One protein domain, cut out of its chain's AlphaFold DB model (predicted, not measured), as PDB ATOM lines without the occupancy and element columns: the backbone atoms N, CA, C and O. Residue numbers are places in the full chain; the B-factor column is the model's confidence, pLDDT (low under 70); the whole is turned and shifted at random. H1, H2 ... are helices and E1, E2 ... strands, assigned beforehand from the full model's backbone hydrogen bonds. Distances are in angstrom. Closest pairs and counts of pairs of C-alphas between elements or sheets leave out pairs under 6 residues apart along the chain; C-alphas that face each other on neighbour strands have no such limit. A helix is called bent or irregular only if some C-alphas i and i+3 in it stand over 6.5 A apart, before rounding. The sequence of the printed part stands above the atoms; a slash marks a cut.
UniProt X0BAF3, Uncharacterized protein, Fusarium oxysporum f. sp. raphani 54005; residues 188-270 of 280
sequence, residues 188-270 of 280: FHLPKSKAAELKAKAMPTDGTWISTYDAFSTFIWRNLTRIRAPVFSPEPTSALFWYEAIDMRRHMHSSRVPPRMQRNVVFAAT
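This is residues 188 to 270 of the 280 residues of an uncharacterized protein of Fusarium oxysporum f. sp. raphani 54005 (UniProt X0BAF3). Picture a V: the small antiparallel hairpin E1 and E2, together with the link of residues 233 to 243 before it, makes one limb, and the long helix H2 makes the other, with the turn of the V just after H2. H1 crosses the beginning of H2 nearly at a right angle, residues 204 to 209 stick out between the two helices, and the loop of residues 248 to 265 lies at the far tip of the hairpin limb. The 83 printed residues include two named helices and two named strands, in the order H1, H2, E1, E2, and the one sheet has the order E1 - E2. The class is mostly helix, although under half of the residues, 40 of 83, are in named elements. The whole is loose, with a radius of gyration of the C-alphas of 16.9 A, and only just elongated, spanning 47 by 31 by 29 A.

Start at the sheet: find C-alpha 244 at (24.678, 33.479, 13.733), where strand E1 begins, residues 244 to 247, 9.9 A long. Its partner E2, residues 266 to 269, is 9.8 A long and ends at C-alpha 269 at (21.393, 29.624, 14.519). Helix H2, residues 212 to 232, runs 29.4 A from C-alpha 212 at (37.856, 31.894, 19.665). Look near residue 226 for a kink of 25 degrees; H2 is only just irregular, with C-alphas 227 and 230 6.8 A apart. Before it comes helix H1, residues 192 to 202, 15.2 A long.

In the hairpin of E1 and E2 the directions stand at 147 degrees, antiparallel. Look at N 246 and O 267, 2.8 A apart, and N 269 and O 244, 2.9 A apart, both within hydrogen-bond range. C-alphas 245 and 268 face each other at 4.9 A. E2 is apart from H2, and H1 is apart from both strands. H1 and H2 touch, H2 with residues 212 to 216 alone; the closest C-alphas are those of Lys 199 and Ala 215, 5.3 A apart. Their lines are about perpendicular, at 78 degrees. In H1 every O i to N i+4 pair is within hydrogen-bond range; in H2, 15 of 17 are.

The two C-alphas farthest apart are those of Pro 230 and Ser 255, at 47.8 A. The printed part has no cut. The links from H2 to E1, 11 residues, and from E1 to E2, 18 residues, are long; the link from H1 to H2, 9 residues, is short. Residues 204 to 209 stand free, and so do residues 226 to 233, of which 226 to 232 belong to H2. The mean pLDDT of the printed part is 90.1, and no printed residue is under 70.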
ATOM      1  N   PHE A 188      36.041  47.611  15.506       89.00
ATOM      2  CA  PHE A 188      36.794  47.202  16.687       89.00
ATOM      3  C   PHE A 188      37.783  46.109  16.301       89.00
ATOM      4  O   PHE A 188      37.402  45.085  15.738       89.00
ATOM      5  N   HIS A 189      39.055  46.316  16.631       90.69
ATOM      6  CA  HIS A 189      40.092  45.311  16.451       90.69
ATOM      7  C   HIS A 189      40.328  44.568  17.768       90.69
ATOM      8  O   HIS A 189      40.584  45.192  18.796       90.69
ATOM      9  N   LEU A 190      40.272  43.234  17.726       93.19
ATOM     10  CA  LEU A 190      40.707  42.373  18.823       93.19
ATOM     11  C   LEU A 190      42.085  41.784  18.485       93.19
ATOM     12  O   LEU A 190      42.163  40.869  17.661       93.19
ATOM     13  N   PRO A 191      43.175  42.258  19.120       95.75
ATOM     14  CA  PRO A 191      44.503  41.705  18.889       95.75
ATOM     15  C   PRO A 191      44.568  40.214  19.228       95.75
ATOM     16  O   PRO A 191      43.937  39.757  20.182       95.75
ATOM     17  N   LYS A 192      45.414  39.464  18.511       96.69
ATOM     18  CA  LYS A 192      45.597  38.014  18.710       96.69
ATOM     19  C   LYS A 192      45.872  37.632  20.171       96.69
ATOM     20  O   LYS A 192      45.293  36.667  20.663       96.69
ATOM     21  N   SER A 193      46.729  38.383  20.866       97.75
ATOM     22  CA  SER A 193      47.040  38.149  22.284       97.75
ATOM     23  C   SER A 193      45.803  38.297  23.171       97.75
ATOM     24  O   SER A 193      45.517  37.424  23.987       97.75
ATOM     25  N   LYS A 194      45.001  39.343  22.949       97.94
ATOM     26  CA  LYS A 194      43.752  39.576  23.684       97.94
ATOM     27  C   LYS A 194      42.655  38.581  23.332       97.94
ATOM     28  O   LYS A 194      41.892  38.204  24.214       97.94
ATOM     29  N   ALA A 195      42.611  38.090  22.097       97.44
ATOM     30  CA  ALA A 195      41.728  36.990  21.723       97.44
ATOM     31  C   ALA A 195      42.075  35.693  22.472       97.44
ATOM     32  O   ALA A 195      41.174  34.989  22.923       97.44
ATOM     33  N   ALA A 196      43.367  35.399  22.651       97.38
ATOM     34  CA  ALA A 196      43.813  34.247  23.432       97.38
ATOM     35  C   ALA A 196      43.457  34.392  24.922       97.38
ATOM     36  O   ALA A 196      42.895  33.466  25.503       97.38
ATOM     37  N   GLU A 197      43.705  35.564  25.518       97.81
ATOM     38  CA  GLU A 197      43.305  35.864  26.902       97.81
ATOM     39  C   GLU A 197      41.784  35.756  27.097       97.81
ATOM     40  O   GLU A 197      41.321  35.157  28.068       97.81
ATOM     41  N   LEU A 198      40.996  36.311  26.168       97.56
ATOM     42  CA  LEU A 198      39.537  36.239  26.204       97.56
ATOM     43  C   LEU A 198      39.056  34.790  26.141       97.56
ATOM     44  O   LEU A 198      38.231  34.383  26.957       97.56
ATOM     45  N   LYS A 199      39.599  34.003  25.207       97.50
ATOM     46  CA  LYS A 199      39.264  32.586  25.070       97.50
ATOM     47  C   LYS A 199      39.608  31.802  26.337       97.50
ATOM     48  O   LYS A 199      38.796  30.995  26.769       97.50
ATOM     49  N   ALA A 200      40.766  32.056  26.947       96.12
ATOM     50  CA  ALA A 200      41.163  31.401  28.193       96.12
ATOM     51  C   ALA A 200      40.190  31.711  29.342       96.12
ATOM     52  O   ALA A 200      39.822  30.814  30.089       96.12
ATOM     53  N   LYS A 201      39.723  32.963  29.451       96.19
ATOM     54  CA  LYS A 201      38.726  33.371  30.459       96.19
ATOM     55  C   LYS A 201      37.328  32.803  30.203       96.19
ATOM     56  O   LYS A 201      36.573  32.636  31.151       96.19
ATOM     57  N   ALA A 202      36.970  32.590  28.940       96.06
ATOM     58  CA  ALA A 202      35.664  32.073  28.545       96.06
ATOM     59  C   ALA A 202      35.601  30.538  28.524       96.06
ATOM     60  O   ALA A 202      34.509  29.991  28.387       96.06
ATOM     61  N   MET A 203      36.744  29.849  28.621       95.75
ATOM     62  CA  MET A 203      36.804  28.394  28.537       95.75
ATOM     63  C   MET A 203      36.008  27.749  29.686       95.75
ATOM     64  O   MET A 203      36.274  28.072  30.848       95.75
ATOM     65  N   PRO A 204      35.060  26.843  29.391       94.19
ATOM     66  CA  PRO A 204      34.348  26.081  30.412       94.19
ATOM     67  C   PRO A 204      35.285  25.222  31.271       94.19
ATOM     68  O   PRO A 204      36.302  24.713  30.800       94.19
ATOM     69  N   THR A 205      34.925  25.027  32.539       94.69
ATOM     70  CA  THR A 205      35.675  24.172  33.479       94.69
ATOM     71  C   THR A 205      35.271  22.700  33.414       94.69
ATOM     72  O   THR A 205      35.955  21.857  33.980       94.69
ATOM     73  N   ASP A 206      34.162  22.387  32.747       95.06
ATOM     74  CA  ASP A 206      33.600  21.036  32.618       95.06
ATOM     75  C   ASP A 206      34.269  20.196  31.513       95.06
ATOM     76  O   ASP A 206      33.859  19.069  31.247       95.06
ATOM     77  N   GLY A 207      35.307  20.737  30.868       89.88
ATOM     78  CA  GLY A 207      36.021  20.093  29.767       89.88
ATOM     79  C   GLY A 207      35.398  20.333  28.389       89.88
ATOM     80  O   GLY A 207      35.982  19.912  27.388       89.88
ATOM     81  N   THR A 208      34.266  21.039  28.301       95.12
ATOM     82  CA  THR A 208      33.670  21.430  27.019       95.12
ATOM     83  C   THR A 208      34.584  22.409  26.284       95.12
ATOM     84  O   THR A 208      35.107  23.366  26.857       95.12
ATOM     85  N   TRP A 209      34.770  22.195  24.981       95.25
ATOM     86  CA  TRP A 209      35.590  23.070  24.147       95.25
ATOM     87  C   TRP A 209      34.769  24.199  23.525       95.25
ATOM     88  O   TRP A 209      33.668  23.975  23.027       95.25
ATOM     89  N   ILE A 210      35.363  25.392  23.459       96.44
ATOM     90  CA  ILE A 210      34.851  26.521  22.674       96.44
ATOM     91  C   ILE A 210      35.910  27.054  21.706       96.44
ATOM     92  O   ILE A 210      37.126  26.947  21.928       96.44
ATOM     93  N   SER A 211      35.465  27.682  20.627       95.94
ATOM     94  CA  SER A 211      36.330  28.376  19.679       95.94
ATOM     95  C   SER A 211      36.664  29.801  20.146       95.94
ATOM     96  O   SER A 211      36.101  30.332  21.100       95.94
ATOM     97  N   THR A 212      37.615  30.451  19.467       96.81
ATOM     98  CA  THR A 212      37.856  31.894  19.665       96.81
ATOM     99  C   THR A 212      36.652  32.724  19.206       96.81
ATOM    100  O   THR A 212      36.398  33.784  19.769       96.81
ATOM    101  N   TYR A 213      35.916  32.232  18.202       95.25
ATOM    102  CA  TYR A 213      34.692  32.855  17.705       95.25
ATOM    103  C   TYR A 213      33.624  32.884  18.796       95.25
ATOM    104  O   TYR A 213      33.150  33.960  19.134       95.25
ATOM    105  N   ASP A 214      33.350  31.745  19.435       94.94
ATOM    106  CA  ASP A 214      32.332  31.631  20.490       94.94
ATOM    107  C   ASP A 214      32.636  32.558  21.674       94.94
ATOM    108  O   ASP A 214      31.759  33.276  22.161       94.94
ATOM    109  N   ALA A 215      33.906  32.600  22.100       96.62
ATOM    110  CA  ALA A 215      34.359  33.501  23.156       96.62
ATOM    111  C   ALA A 215      34.138  34.977  22.778       96.62
ATOM    112  O   ALA A 215      33.723  35.782  23.616       96.62
ATOM    113  N   PHE A 216      34.390  35.340  21.517       96.06
ATOM    114  CA  PHE A 216      34.234  36.711  21.039       96.06
ATOM    115  C   PHE A 216      32.773  37.108  20.804       96.06
ATOM    116  O   PHE A 216      32.367  38.165  21.286       96.06
ATOM    117  N   SER A 217      31.963  36.265  20.157       94.00
ATOM    118  CA  SER A 217      30.517  36.474  19.997       94.00
ATOM    119  C   SER A 217      29.842  36.656  21.354       94.00
ATOM    120  O   SER A 217      29.128  37.636  21.565       94.00
ATOM    121  N   THR A 218      30.161  35.798  22.327       92.56
ATOM    122  CA  THR A 218      29.628  35.908  23.695       92.56
ATOM    123  C   THR A 218      30.072  37.204  24.373       92.56
ATOM    124  O   THR A 218      29.271  37.883  25.023       92.56
ATOM    125  N   PHE A 219      31.340  37.592  24.206       95.44
ATOM    126  CA  PHE A 219      31.857  38.852  24.734       95.44
ATOM    127  C   PHE A 219      31.128  40.067  24.148       95.44
ATOM    128  O   PHE A 219      30.740  40.960  24.909       95.44
ATOM    129  N   ILE A 220      30.912  40.097  22.828       94.94
ATOM    130  CA  ILE A 220      30.154  41.154  22.147       94.94
ATOM    131  C   ILE A 220      28.723  41.179  22.674       94.94
ATOM    132  O   ILE A 220      28.262  42.227  23.125       94.94
ATOM    133  N   TRP A 221      28.038  40.035  22.670       92.94
ATOM    134  CA  TRP A 221      26.641  39.942  23.074       92.94
ATOM    135  C   TRP A 221      26.433  40.439  24.508       92.94
ATOM    136  O   TRP A 221      25.588  41.307  24.750       92.94
ATOM    137  N   ARG A 222      27.265  39.983  25.452       93.25
ATOM    138  CA  ARG A 222      27.208  40.399  26.860       93.25
ATOM    139  C   ARG A 222      27.457  41.897  27.030       93.25
ATOM    140  O   ARG A 222      26.731  42.562  27.770       93.25
ATOM    141  N   ASN A 223      28.478  42.443  26.370       94.81
ATOM    142  CA  ASN A 223      28.829  43.854  26.536       94.81
ATOM    143  C   ASN A 223      27.835  44.789  25.853       94.81
ATOM    144  O   ASN A 223      27.423  45.767  26.475       94.81
ATOM    145  N   LEU A 224      27.405  44.486  24.627       92.69
ATOM    146  CA  LEU A 224      26.404  45.296  23.937       92.69
ATOM    147  C   LEU A 224      25.071  45.283  24.682       92.69
ATOM    148  O   LEU A 224      24.468  46.340  24.832       92.69
ATOM    149  N   THR A 225      24.642  44.134  25.213       91.25
ATOM    150  CA  THR A 225      23.426  44.056  26.039       91.25
ATOM    151  C   THR A 225      23.542  44.956  27.267       91.25
ATOM    152  O   THR A 225      22.680  45.801  27.500       91.25
ATOM    153  N   ARG A 226      24.653  44.851  28.010       93.38
ATOM    154  CA  ARG A 226      24.907  45.669  29.205       93.38
ATOM    155  C   ARG A 226      24.931  47.170  28.906       93.38
ATOM    156  O   ARG A 226      24.360  47.942  29.663       93.38
ATOM    157  N   ILE A 227      25.584  47.582  27.819       93.69
ATOM    158  CA  ILE A 227      25.700  48.998  27.429       93.69
ATOM    159  C   ILE A 227      24.353  49.549  26.941       93.69
ATOM    160  O   ILE A 227      24.033  50.710  27.184       93.69
ATOM    161  N   ARG A 228      23.547  48.726  26.260       90.44
ATOM    162  CA  ARG A 228      22.246  49.134  25.714       90.44
ATOM    163  C   ARG A 228      21.137  49.172  26.761       90.44
ATOM    164  O   ARG A 228      20.223  49.977  26.602       90.44
ATOM    165  N   ALA A 229      21.211  48.358  27.812       91.38
ATOM    166  CA  ALA A 229      20.189  48.281  28.856       91.38
ATOM    167  C   ALA A 229      19.768  49.654  29.429       91.38
ATOM    168  O   ALA A 229      18.581  49.953  29.361       91.38
ATOM    169  N   PRO A 230      20.674  50.542  29.890       91.88
ATOM    170  CA  PRO A 230      20.271  51.855  30.410       91.88
ATOM    171  C   PRO A 230      19.766  52.836  29.336       91.88
ATOM    172  O   PRO A 230      19.137  53.833  29.667       91.88
ATOM    173  N   VAL A 231      20.056  52.593  28.052       90.44
ATOM    174  CA  VAL A 231      19.656  53.486  26.946       90.44
ATOM    175  C   VAL A 231      18.253  53.162  26.442       90.44
ATOM    176  O   VAL A 231      17.513  54.063  26.044       90.44
ATOM    177  N   PHE A 232      17.915  51.872  26.404       88.00
ATOM    178  CA  PHE A 232      16.661  51.375  25.841       88.00
ATOM    179  C   PHE A 232      15.674  50.880  26.898       88.00
ATOM    180  O   PHE A 232      14.528  50.640  26.540       88.00
ATOM    181  N   SER A 233      16.110  50.729  28.152       89.56
ATOM    182  CA  SER A 233      15.302  50.271  29.288       89.56
ATOM    183  C   SER A 233      14.384  49.092  28.935       89.56
ATOM    184  O   SER A 233      13.169  49.213  29.078       89.56
ATOM    185  N   PRO A 234      14.928  47.977  28.404       88.25
ATOM    186  CA  PRO A 234      14.100  46.834  28.043       88.25
ATOM    187  C   PRO A 234      13.488  46.207  29.300       88.25
ATOM    188  O   PRO A 234      14.108  46.234  30.367       88.25
ATOM    189  N   GLU A 235      12.322  45.573  29.162       88.25
ATOM    190  CA  GLU A 235      11.754  44.770  30.248       88.25
ATOM    191  C   GLU A 235      12.763  43.684  30.660       88.25
ATOM    192  O   GLU A 235      13.276  42.992  29.772       88.25
ATOM    193  N   PRO A 236      13.058  43.487  31.960       85.31
ATOM    194  CA  PRO A 236      14.067  42.523  32.411       85.31
ATOM    195  C   PRO A 236      13.820  41.081  31.950       85.31
ATOM    196  O   PRO A 236      14.757  40.296  31.836       85.31
ATOM    197  N   THR A 237      12.560  40.735  31.680       85.81
ATOM    198  CA  THR A 237      12.121  39.420  31.191       85.81
ATOM    199  C   THR A 237      12.142  39.302  29.666       85.81
ATOM    200  O   THR A 237      11.818  38.241  29.130       85.81
ATOM    201  N   SER A 238      12.522  40.363  28.948       83.69
ATOM    202  CA  SER A 238      12.602  40.348  27.488       83.69
ATOM    203  C   SER A 238      13.612  39.312  27.013       83.69
ATOM    204  O   SER A 238      14.770  39.303  27.438       83.69
ATOM    205  N   ALA A 239      13.201  38.486  26.055       83.81
ATOM    206  CA  ALA A 239      14.114  37.578  25.387       83.81
ATOM    207  C   ALA A 239      15.158  38.360  24.576       83.81
ATOM    208  O   ALA A 239      14.828  39.178  23.713       83.81
ATOM    209  N   LEU A 240      16.436  38.077  24.825       83.94
ATOM    210  CA  LEU A 240      17.517  38.576  23.985       83.94
ATOM    211  C   LEU A 240      17.573  37.768  22.690       83.94
ATOM    212  O   LEU A 240      17.586  36.537  22.710       83.94
ATOM    213  N   PHE A 241      17.660  38.473  21.566       83.56
ATOM    214  CA  PHE A 241      17.841  37.862  20.257       83.56
ATOM    215  C   PHE A 241      19.306  37.948  19.826       83.56
ATOM    216  O   PHE A 241      19.910  39.022  19.840       83.56
ATOM    217  N   TRP A 242      19.858  36.808  19.423       86.69
ATOM    218  CA  TRP A 242      21.175  36.678  18.810       86.69
ATOM    219  C   TRP A 242      21.045  35.773  17.588       86.69
ATOM    220  O   TRP A 242      20.234  34.849  17.585       86.69
ATOM    221  N   TYR A 243      21.805  36.051  16.539       84.94
ATOM    222  CA  TYR A 243      21.714  35.327  15.278       84.94
ATOM    223  C   TYR A 243      23.116  35.100  14.734       84.94
ATOM    224  O   TYR A 243      23.909  36.040  14.673       84.94
ATOM    225  N   GLU A 244      23.393  33.873  14.303       87.81
ATOM    226  CA  GLU A 244      24.678  33.479  13.733       87.81
ATOM    227  C   GLU A 244      24.481  32.788  12.383       87.81
ATOM    228  O   GLU A 244      23.715  31.831  12.261       87.81
ATOM    229  N   ALA A 245      25.201  33.259  11.363       86.88
ATOM    230  CA  ALA A 245      25.233  32.617  10.055       86.88
ATOM    231  C   ALA A 245      26.299  31.509  10.034       86.88
ATOM    232  O   ALA A 245      27.489  31.776  10.193       86.88
ATOM    233  N   ILE A 246      25.879  30.272   9.788       87.62
ATOM    234  CA  ILE A 246      26.726  29.074   9.819       87.62
ATOM    235  C   ILE A 246      26.934  28.552   8.399       87.62
ATOM    236  O   ILE A 246      25.967  28.294   7.686       87.62
ATOM    237  N   ASP A 247      28.189  28.351   7.983       88.94
ATOM    238  CA  ASP A 247      28.511  27.676   6.718       88.94
ATOM    239  C   ASP A 247      28.233  26.171   6.821       88.94
ATOM    240  O   ASP A 247      29.008  25.409   7.400       88.94
ATOM    241  N   MET A 248      27.145  25.726   6.199       88.00
ATOM    242  CA  MET A 248      26.684  24.343   6.287       88.00
ATOM    243  C   MET A 248      27.480  23.375   5.415       88.00
ATOM    244  O   MET A 248      27.315  22.165   5.555       88.00
ATOM    245  N   ARG A 249      28.393  23.839   4.548       86.94
ATOM    246  CA  ARG A 249      29.142  22.945   3.636       86.94
ATOM    247  C   ARG A 249      29.880  21.820   4.359       86.94
ATOM    248  O   ARG A 249      30.036  20.740   3.796       86.94
ATOM    249  N   ARG A 250      30.349  22.079   5.583       87.38
ATOM    250  CA  ARG A 250      31.082  21.111   6.417       87.38
ATOM    251  C   ARG A 250      30.174  20.225   7.273       87.38
ATOM    252  O   ARG A 250      30.645  19.213   7.776       87.38
ATOM    253  N   HIS A 251      28.905  20.599   7.414       85.25
ATOM    254  CA  HIS A 251      27.916  19.930   8.265       85.25
ATOM    255  C   HIS A 251      26.937  19.053   7.466       85.25
ATOM    256  O   HIS A 251      26.185  18.270   8.036       85.25
ATOM    257  N   MET A 252      26.955  19.143   6.132       83.94
ATOM    258  CA  MET A 252      26.148  18.297   5.249       83.94
ATOM    259  C   MET A 252      26.845  16.950   5.005       83.94
ATOM    260  O   MET A 252      27.739  16.840   4.161       83.94
ATOM    261  N   HIS A 253      26.433  15.921   5.750       80.31
ATOM    262  CA  HIS A 253      27.035  14.579   5.702       80.31
ATOM    263  C   HIS A 253      26.391  13.641   4.670       80.31
ATOM    264  O   HIS A 253      27.086  12.820   4.077       80.31
ATOM    265  N   SER A 254      25.087  13.781   4.412       78.19
ATOM    266  CA  SER A 254      24.342  12.945   3.453       78.19
ATOM    267  C   SER A 254      24.639  13.287   1.991       78.19
ATOM    268  O   SER A 254      24.458  12.467   1.096       78.19
ATOM    269  N   SER A 255      25.098  14.508   1.721       78.00
ATOM    270  CA  SER A 255      25.504  14.966   0.395       78.00
ATOM    271  C   SER A 255      26.630  15.972   0.553       78.00
ATOM    272  O   SER A 255      26.403  17.131   0.903       78.00
ATOM    273  N   ARG A 256      27.866  15.518   0.323       83.62
ATOM    274  CA  ARG A 256      29.048  16.365   0.484       83.62
ATOM    275  C   ARG A 256      28.967  17.548  -0.472       83.62
ATOM    276  O   ARG A 256      28.967  17.383  -1.691       83.62
ATOM    277  N   VAL A 257      28.954  18.750   0.086       88.06
ATOM    278  CA  VAL A 257      28.889  19.967  -0.716       88.06
ATOM    279  C   VAL A 257      30.276  20.284  -1.291       88.06
ATOM    280  O   VAL A 257      31.255  20.322  -0.538       88.06
ATOM    281  N   PRO A 258      30.405  20.539  -2.608       89.50
ATOM    282  CA  PRO A 258      31.670  20.942  -3.208       89.50
ATOM    283  C   PRO A 258      32.270  22.182  -2.515       89.50
ATOM    284  O   PRO A 258      31.588  23.207  -2.416       89.50
ATOM    285  N   PRO A 259      33.556  22.163  -2.107       85.56
ATOM    286  CA  PRO A 259      34.176  23.280  -1.381       85.56
ATOM    287  C   PRO A 259      34.148  24.615  -2.133       85.56
ATOM    288  O   PRO A 259      34.141  25.677  -1.524       85.56
ATOM    289  N   ARG A 260      34.126  24.565  -3.470       87.94
ATOM    290  CA  ARG A 260      34.101  25.743  -4.352       87.94
ATOM    291  C   ARG A 260      32.691  26.114  -4.822       87.94
ATOM    292  O   ARG A 260      32.555  26.881  -5.771       87.94
ATOM    293  N   MET A 261      31.641  25.569  -4.203       87.19
ATOM    294  CA  MET A 261      30.266  25.935  -4.537       87.19
ATOM    295  C   MET A 261      30.033  27.427  -4.267       87.19
ATOM    296  O   MET A 261      30.119  27.884  -3.128       87.19
ATOM    297  N   GLN A 262      29.684  28.162  -5.322       84.56
ATOM    298  CA  GLN A 262      29.482  29.618  -5.301       84.56
ATOM    299  C   GLN A 262      28.081  30.041  -4.812       84.56
ATOM    300  O   GLN A 262      27.802  31.229  -4.691       84.56
ATOM    301  N   ARG A 263      27.193  29.079  -4.523       81.56
ATOM    302  CA  ARG A 263      25.833  29.315  -4.006       81.56
ATOM    303  C   ARG A 263      25.805  29.383  -2.477       81.56
ATOM    304  O   ARG A 263      26.770  29.007  -1.814       81.56
ATOM    305  N   ASN A 264      24.697  29.864  -1.915       81.06
ATOM    306  CA  ASN A 264      24.496  29.857  -0.468       81.06
ATOM    307  C   ASN A 264      24.269  28.438   0.046       81.06
ATOM    308  O   ASN A 264      23.510  27.671  -0.535       81.06
ATOM    309  N   VAL A 265      24.950  28.128   1.143       84.69
ATOM    310  CA  VAL A 265      24.836  26.883   1.903       84.69
ATOM    311  C   VAL A 265      25.017  27.304   3.354       84.69
ATOM    312  O   VAL A 265      26.090  27.157   3.932       84.69
ATOM    313  N   VAL A 266      24.017  28.022   3.859       83.38
ATOM    314  CA  VAL A 266      24.082  28.747   5.129       83.38
ATOM    315  C   VAL A 266      22.867  28.378   5.964       83.38
ATOM    316  O   VAL A 266      21.770  28.267   5.427       83.38
ATOM    317  N   PHE A 267      23.078  28.206   7.262       82.75
ATOM    318  CA  PHE A 267      22.026  28.080   8.261       82.75
ATOM    319  C   PHE A 267      22.095  29.250   9.241       82.75
ATOM    320  O   PHE A 267      23.144  29.870   9.406       82.75
ATOM    321  N   ALA A 268      20.972  29.542   9.884       81.00
ATOM    322  CA  ALA A 268      20.841  30.574  10.894       81.00
ATOM    323  C   ALA A 268      20.596  29.968  12.269       81.00
ATOM    324  O   ALA A 268      19.476  29.548  12.572       81.00
ATOM    325  N   ALA A 269      21.608  29.982  13.127       84.44
ATOM    326  CA  ALA A 269      21.393  29.624  14.519       84.44
ATOM    327  C   ALA A 269      20.829  30.821  15.290       84.44
ATOM    328  O   ALA A 269      21.376  31.924  15.229       84.44
ATOM    329  N   THR A 270      19.757  30.589  16.041       82.88
ATOM    330  CA  THR A 270      19.222  31.528  17.037       82.88
ATOM    331  C   THR A 270      19.148  30.825  18.391       82.88
ATOM    332  O   THR A 270      19.063  29.594  18.431       82.88
TER     333      THR A 270